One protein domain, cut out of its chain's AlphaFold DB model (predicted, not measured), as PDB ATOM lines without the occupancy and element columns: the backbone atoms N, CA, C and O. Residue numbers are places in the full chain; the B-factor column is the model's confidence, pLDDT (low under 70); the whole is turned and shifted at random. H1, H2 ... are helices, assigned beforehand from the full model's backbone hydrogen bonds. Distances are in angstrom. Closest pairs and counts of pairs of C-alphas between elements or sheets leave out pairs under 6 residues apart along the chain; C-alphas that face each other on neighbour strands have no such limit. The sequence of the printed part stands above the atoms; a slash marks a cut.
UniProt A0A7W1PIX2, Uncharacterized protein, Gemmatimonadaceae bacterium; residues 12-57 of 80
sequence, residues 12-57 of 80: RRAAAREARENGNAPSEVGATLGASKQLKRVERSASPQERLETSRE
ATOM      1  N   ARG A  12     180.014 161.617 210.316       83.00
ATOM      2  CA  ARG A  12     180.682 161.333 209.044       83.00
ATOM      3  C   ARG A  12     180.163 160.040 208.407       83.00
ATOM      4  O   ARG A  12     179.988 159.974 207.194       83.00
ATOM      5  N   ARG A  13     179.900 159.007 209.213       86.06
ATOM      6  CA  ARG A  13     179.341 157.740 208.725       86.06
ATOM      7  C   ARG A  13     177.921 157.918 208.184       86.06
ATOM      8  O   ARG A  13     177.609 157.289 207.175       86.06
ATOM      9  N   ALA A  14     177.098 158.749 208.819       89.31
ATOM     10  CA  ALA A  14     175.769 159.101 208.326       89.31
ATOM     11  C   ALA A  14     175.858 159.844 206.982       89.31
ATOM     12  O   ALA A  14     175.295 159.370 205.999       89.31
ATOM     13  N   ALA A  15     176.684 160.892 206.894       86.69
ATOM     14  CA  ALA A  15     176.902 161.640 205.652       86.69
ATOM     15  C   ALA A  15     177.428 160.756 204.504       86.69
ATOM     16  O   ALA A  15     177.020 160.895 203.355       86.69
ATOM     17  N   ALA A  16     178.303 159.788 204.804       88.75
ATOM     18  CA  ALA A  16     178.790 158.834 203.810       88.75
ATOM     19  C   ALA A  16     177.706 157.857 203.319       88.75
ATOM     20  O   ALA A  16     177.805 157.363 202.196       88.75
ATOM     21  N   ARG A  17     176.708 157.526 204.153       89.88
ATOM     22  CA  ARG A  17     175.552 156.715 203.734       89.88
ATOM     23  C   ARG A  17     174.627 157.530 202.844       89.88
ATOM     24  O   ARG A  17     174.340 157.081 201.743       89.88
ATOM     25  N   GLU A  18     174.285 158.740 203.271       91.19
ATOM     26  CA  GLU A  18     173.440 159.663 202.510       91.19
ATOM     27  C   GLU A  18     174.037 159.979 201.129       91.19
ATOM     28  O   GLU A  18     173.342 159.935 200.120       91.19
ATOM     29  N   ALA A  19     175.355 160.198 201.046       90.75
ATOM     30  CA  ALA A  19     176.038 160.391 199.768       90.75
ATOM     31  C   ALA A  19     175.823 159.213 198.810       90.75
ATOM     32  O   ALA A  19     175.482 159.428 197.653       90.75
ATOM     33  N   ARG A  20     175.960 157.975 199.307       89.88
ATOM     34  CA  ARG A  20     175.754 156.762 198.502       89.88
ATOM     35  C   ARG A  20     174.303 156.582 198.083       89.88
ATOM     36  O   ARG A  20     174.064 156.168 196.956       89.88
ATOM     37  N   GLU A  21     173.359 156.874 198.973       92.50
ATOM     38  CA  GLU A  21     171.923 156.835 198.670       92.50
ATOM     39  C   GLU A  21     171.564 157.840 197.569       92.50
ATOM     40  O   GLU A  21     170.797 157.519 196.666       92.50
ATOM     41  N   ASN A  22     172.216 159.003 197.574       91.19
ATOM     42  CA  ASN A  22     172.098 160.025 196.536       91.19
ATOM     43  C   ASN A  22     172.940 159.737 195.274       91.19
ATOM     44  O   ASN A  22     172.983 160.569 194.371       91.19
ATOM     45  N   GLY A  23     173.629 158.592 195.199       93.00
ATOM     46  CA  GLY A  23     174.470 158.209 194.057       93.00
ATOM     47  C   GLY A  23     175.828 158.917 193.970       93.00
ATOM     48  O   GLY A  23     176.560 158.705 193.007       93.00
ATOM     49  N   ASN A  24     176.192 159.716 194.974       91.25
ATOM     50  CA  ASN A  24     177.458 160.441 195.045       91.25
ATOM     51  C   ASN A  24     178.538 159.626 195.768       91.25
ATOM     52  O   ASN A  24     178.268 158.795 196.649       91.25
ATOM     53  N   ALA A  25     179.802 159.902 195.456       86.75
ATOM     54  CA  ALA A  25     180.905 159.317 196.195       86.75
ATOM     55  C   ALA A  25     181.059 160.018 197.561       86.75
ATOM     56  O   ALA A  25     181.083 161.247 197.641       86.75
ATOM     57  N   PRO A  26     181.272 159.276 198.665       85.94
ATOM     58  CA  PRO A  26     181.527 159.872 199.980       85.94
ATOM     59  C   PRO A  26     182.710 160.852 200.011       85.94
ATOM     60  O   PRO A  26     182.773 161.714 200.884       85.94
ATOM     61  N   SER A  27     183.662 160.715 199.086       80.69
ATOM     62  CA  SER A  27     184.791 161.634 198.927       80.69
ATOM     63  C   SER A  27     184.379 163.006 198.393       80.69
ATOM     64  O   SER A  27     184.991 163.995 198.777       80.69
ATOM     65  N   GLU A  28     183.346 163.078 197.550       81.75
ATOM     66  CA  GLU A  28     182.875 164.327 196.931       81.75
ATOM     67  C   GLU A  28     182.193 165.242 197.950       81.75
ATOM     68  O   GLU A  28     182.350 166.456 197.902       81.75
ATOM     69  N   VAL A  29     181.508 164.653 198.931       84.19
ATOM     70  CA  VAL A  29     180.851 165.389 200.023       84.19
ATOM     71  C   VAL A  29     181.746 165.570 201.258       84.19
ATOM     72  O   VAL A  29     181.278 165.974 202.320       84.19
ATOM     73  N   GLY A  30     183.032 165.208 201.172       79.38
ATOM     74  CA  GLY A  30     183.961 165.305 202.303       79.38
ATOM     75  C   GLY A  30     183.648 164.356 203.471       79.38
ATOM     76  O   GLY A  30     184.150 164.544 204.579       79.38
ATOM     77  N   ALA A  31     182.855 163.305 203.237       83.31
ATOM     78  CA  ALA A  31     182.501 162.294 204.233       83.31
ATOM     79  C   ALA A  31     183.570 161.191 204.380       83.31
ATOM     80  O   ALA A  31     183.381 160.208 205.100       83.31
ATOM     81  N   THR A  32     184.728 161.335 203.734       80.56
ATOM     82  CA  THR A  32     185.896 160.469 203.944       80.56
ATOM     83  C   THR A  32     186.884 161.076 204.934       80.56
ATOM     84  O   THR A  32     186.986 162.287 205.103       80.56
ATOM     85  N   LEU A  33     187.674 160.220 205.578       73.12
ATOM     86  CA  LEU A  33     188.873 160.650 206.292       73.12
ATOM     87  C   LEU A  33     189.850 161.262 205.275       73.12
ATOM     88  O   LEU A  33     190.193 160.597 204.300       73.12
ATOM     89  N   GLY A  34     190.292 162.507 205.488       71.69
ATOM     90  CA  GLY A  34     191.324 163.122 204.643       71.69
ATOM     91  C   GLY A  34     192.591 162.261 204.583       71.69
ATOM     92  O   GLY A  34     192.837 161.463 205.489       71.69
ATOM     93  N   ALA A  35     193.410 162.422 203.540       69.12
ATOM     94  CA  ALA A  35     194.563 161.552 203.270       69.12
ATOM     95  C   ALA A  35     195.502 161.364 204.483       69.12
ATOM     96  O   ALA A  35     195.980 160.263 204.741       69.12
ATOM     97  N   SER A  36     195.681 162.404 205.305       66.44
ATOM     98  CA  SER A  36     196.488 162.362 206.537       66.44
ATOM     99  C   SER A  36     195.924 161.463 207.648       66.44
ATOM    100  O   SER A  36     196.633 161.103 208.586       66.44
ATOM    101  N   LYS A  37     194.642 161.101 207.580       74.25
ATOM    102  CA  LYS A  37     193.953 160.239 208.548       74.25
ATOM    103  C   LYS A  37     193.852 158.786 208.087       74.25
ATOM    104  O   LYS A  37     193.435 157.937 208.880       74.25
ATOM    105  N   GLN A  38     194.219 158.497 206.841       74.44
ATOM    106  CA  GLN A  38     194.297 157.131 206.344       74.44
ATOM    107  C   GLN A  38     195.590 156.457 206.825       74.44
ATOM    108  O   GLN A  38     196.611 157.108 207.048       74.44
ATOM    109  N   LEU A  39     195.518 155.142 207.039       71.94
ATOM    110  CA  LEU A  39     196.679 154.309 207.350       71.94
ATOM    111  C   LEU A  39     197.395 153.998 206.037       71.94
ATOM    112  O   LEU A  39     196.830 153.292 205.200       71.94
ATOM    113  N   LYS A  40     198.628 154.475 205.864       77.56
ATOM    114  CA  LYS A  40     199.482 153.975 204.786       77.56
ATOM    115  C   LYS A  40     200.047 152.609 205.187       77.56
ATOM    116  O   LYS A  40     200.529 152.426 206.305       77.56
ATOM    117  N   ARG A  41     199.937 151.627 204.290       74.62
ATOM    118  CA  ARG A  41     200.511 150.287 204.468       74.62
ATOM    119  C   ARG A  41     201.761 150.171 203.607       74.62
ATOM    120  O   ARG A  41     201.733 150.566 202.450       74.62
ATOM    121  N   VAL A  42     202.815 149.604 204.180       81.44
ATOM    122  CA  VAL A  42     204.007 149.175 203.444       81.44
ATOM    123  C   VAL A  42     204.016 147.666 203.318       81.44
ATOM    124  O   VAL A  42     203.522 146.959 204.203       81.44
ATOM    125  N   GLU A  43     204.601 147.185 202.228       82.56
ATOM    126  CA  GLU A  43     204.821 145.762 202.013       82.56
ATOM    127  C   GLU A  43     205.706 145.152 203.101       82.56
ATOM    128  O   GLU A  43     206.560 145.808 203.710       82.56
ATOM    129  N   ARG A  44     205.528 143.852 203.350       73.94
ATOM    130  CA  ARG A  44     206.293 143.155 204.395       73.94
ATOM    131  C   ARG A  44     207.789 143.091 204.072       73.94
ATOM    132  O   ARG A  44     208.593 142.984 204.993       73.94
ATOM    133  N   SER A  45     208.161 143.189 202.800       83.31
ATOM    134  CA  SER A  45     209.546 143.255 202.322       83.31
ATOM    135  C   SER A  45     210.171 144.652 202.402       83.31
ATOM    136  O   SER A  45     211.372 144.763 202.173       83.31
ATOM    137  N   ALA A  46     209.405 145.696 202.741       82.38
ATOM    138  CA  ALA A  46     209.913 147.065 202.799       82.38
ATOM    139  C   ALA A  46     211.024 147.218 203.845       82.38
ATOM    140  O   ALA A  46     211.000 146.573 204.908       82.38
ATOM    141  N   SER A  47     211.971 148.105 203.548       85.19
ATOM    142  CA  SER A  47     213.096 148.411 204.421       85.19
ATOM    143  C   SER A  47     212.630 149.002 205.763       85.19
ATOM    144  O   SER A  47     211.537 149.576 205.871       85.19
ATOM    145  N   PRO A  48     213.443 148.882 206.828       78.19
ATOM    146  CA  PRO A  48     213.168 149.551 208.098       78.19
ATOM    147  C   PRO A  48     212.949 151.063 207.949       78.19
ATOM    148  O   PRO A  48     212.102 151.627 208.637       78.19
ATOM    149  N   GLN A  49     213.676 151.703 207.035       81.19
ATOM    150  CA  GLN A  49     213.593 153.131 206.743       81.19
ATOM    151  C   GLN A  49     212.238 153.493 206.123       81.19
ATOM    152  O   GLN A  49     211.536 154.342 206.669       81.19
ATOM    153  N   GLU A  50     211.802 152.769 205.089       79.06
ATOM    154  CA  GLU A  50     210.491 152.980 204.450       79.06
ATOM    155  C   GLU A  50     209.326 152.760 205.426       79.06
ATOM    156  O   GLU A  50     208.317 153.469 205.384       79.06
ATOM    157  N   ARG A  51     209.459 151.805 206.358       79.38
ATOM    158  CA  ARG A  51     208.473 151.591 207.432       79.38
ATOM    159  C   ARG A  51     208.373 152.796 208.364       79.38
ATOM    160  O   ARG A  51     207.266 153.166 208.757       79.38
ATOM    161  N   LEU A  52     209.507 153.396 208.726       78.75
ATOM    162  CA  LEU A  52     209.552 154.576 209.593       78.75
ATOM    163  C   LEU A  52     208.996 155.814 208.887       78.75
ATOM    164  O   LEU A  52     208.211 156.546 209.487       78.75
ATOM    165  N   GLU A  53     209.355 156.028 207.625       81.31
ATOM    166  CA  GLU A  53     208.830 157.123 206.801       81.31
ATOM    167  C   GLU A  53     207.320 156.993 206.612       81.31
ATOM    168  O   GLU A  53     206.571 157.920 206.910       81.31
ATOM    169  N   THR A  54     206.837 155.798 206.272       77.81
ATOM    170  CA  THR A  54     205.398 155.570 206.103       77.81
ATOM    171  C   THR A  54     204.627 155.683 207.417       77.81
ATOM    172  O   THR A  54     203.482 156.125 207.428       77.81
ATOM    173  N   SER A  55     205.246 155.349 208.554       71.25
ATOM    174  CA  SER A  55     204.635 155.593 209.866       71.25
ATOM    175  C   SER A  55     204.559 157.083 210.226       71.25
ATOM    176  O   SER A  55     203.736 157.443 211.071       71.25
ATOM    177  N   ARG A  56     205.413 157.934 209.640       74.75
ATOM    178  CA  ARG A  56     205.349 159.401 209.775       74.75
ATOM    179  C   ARG A  56     204.321 160.008 208.819       74.75
ATOM    180  O   ARG A  56     203.744 161.049 209.120       74.75
ATOM    181  N   GLU A  57     204.065 159.347 207.696       68.56
ATOM    182  CA  GLU A  57     203.103 159.771 206.686       68.56
ATOM    183  C   GLU A  57     201.715 159.146 206.899       68.56
ATOM    184  O   GLU A  57     201.403 158.056 206.424       68.56
TER     185      GLU A  57
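What this domain is: This is residues 12 to 57 of the 80 residues of an uncharacterized protein of Gemmatimonadaceae bacterium (UniProt A0A7W1PIX2). Two short helices, H1 and H2, lie at opposite ends of a thin rod, joined by one long link that folds back beside H1 and then runs to the far end, where H2 turns back toward the middle. The printed part has 46 residues with two named helices, H1 then H2, and no named strand; the class is all helix, with 19 residues in named elements, under half. It is extended, with a radius of gyration of the C-alphas of 15.3 A and spans of 44 by 17 by 14 A.

How they stand to each other: H1, residues 12 to 21, and H2, residues 48 to 56, are apart, with no C-alpha of the one within 8 A of the other. In both, every O i to N i+4 pair is within hydrogen-bond range.

Where its parts are: H1 is 14.3 A long and begins at C-alpha 12 (180.682, 161.333, 209.044). H2 is 12.7 A long and ends at C-alpha 56 (205.349, 159.401, 209.775).

The domain as a whole: The C-alphas of Asn 22 and Pro 48, the two farthest apart, are 43.9 A apart. The long link has 26 residues, 22 to 47. Residues 44 to 49, of which 48 and 49 belong to H2, stand free. The printed part has no cut. Its mean pLDDT is 81.3; residues 35, 36 and 57 are under 70.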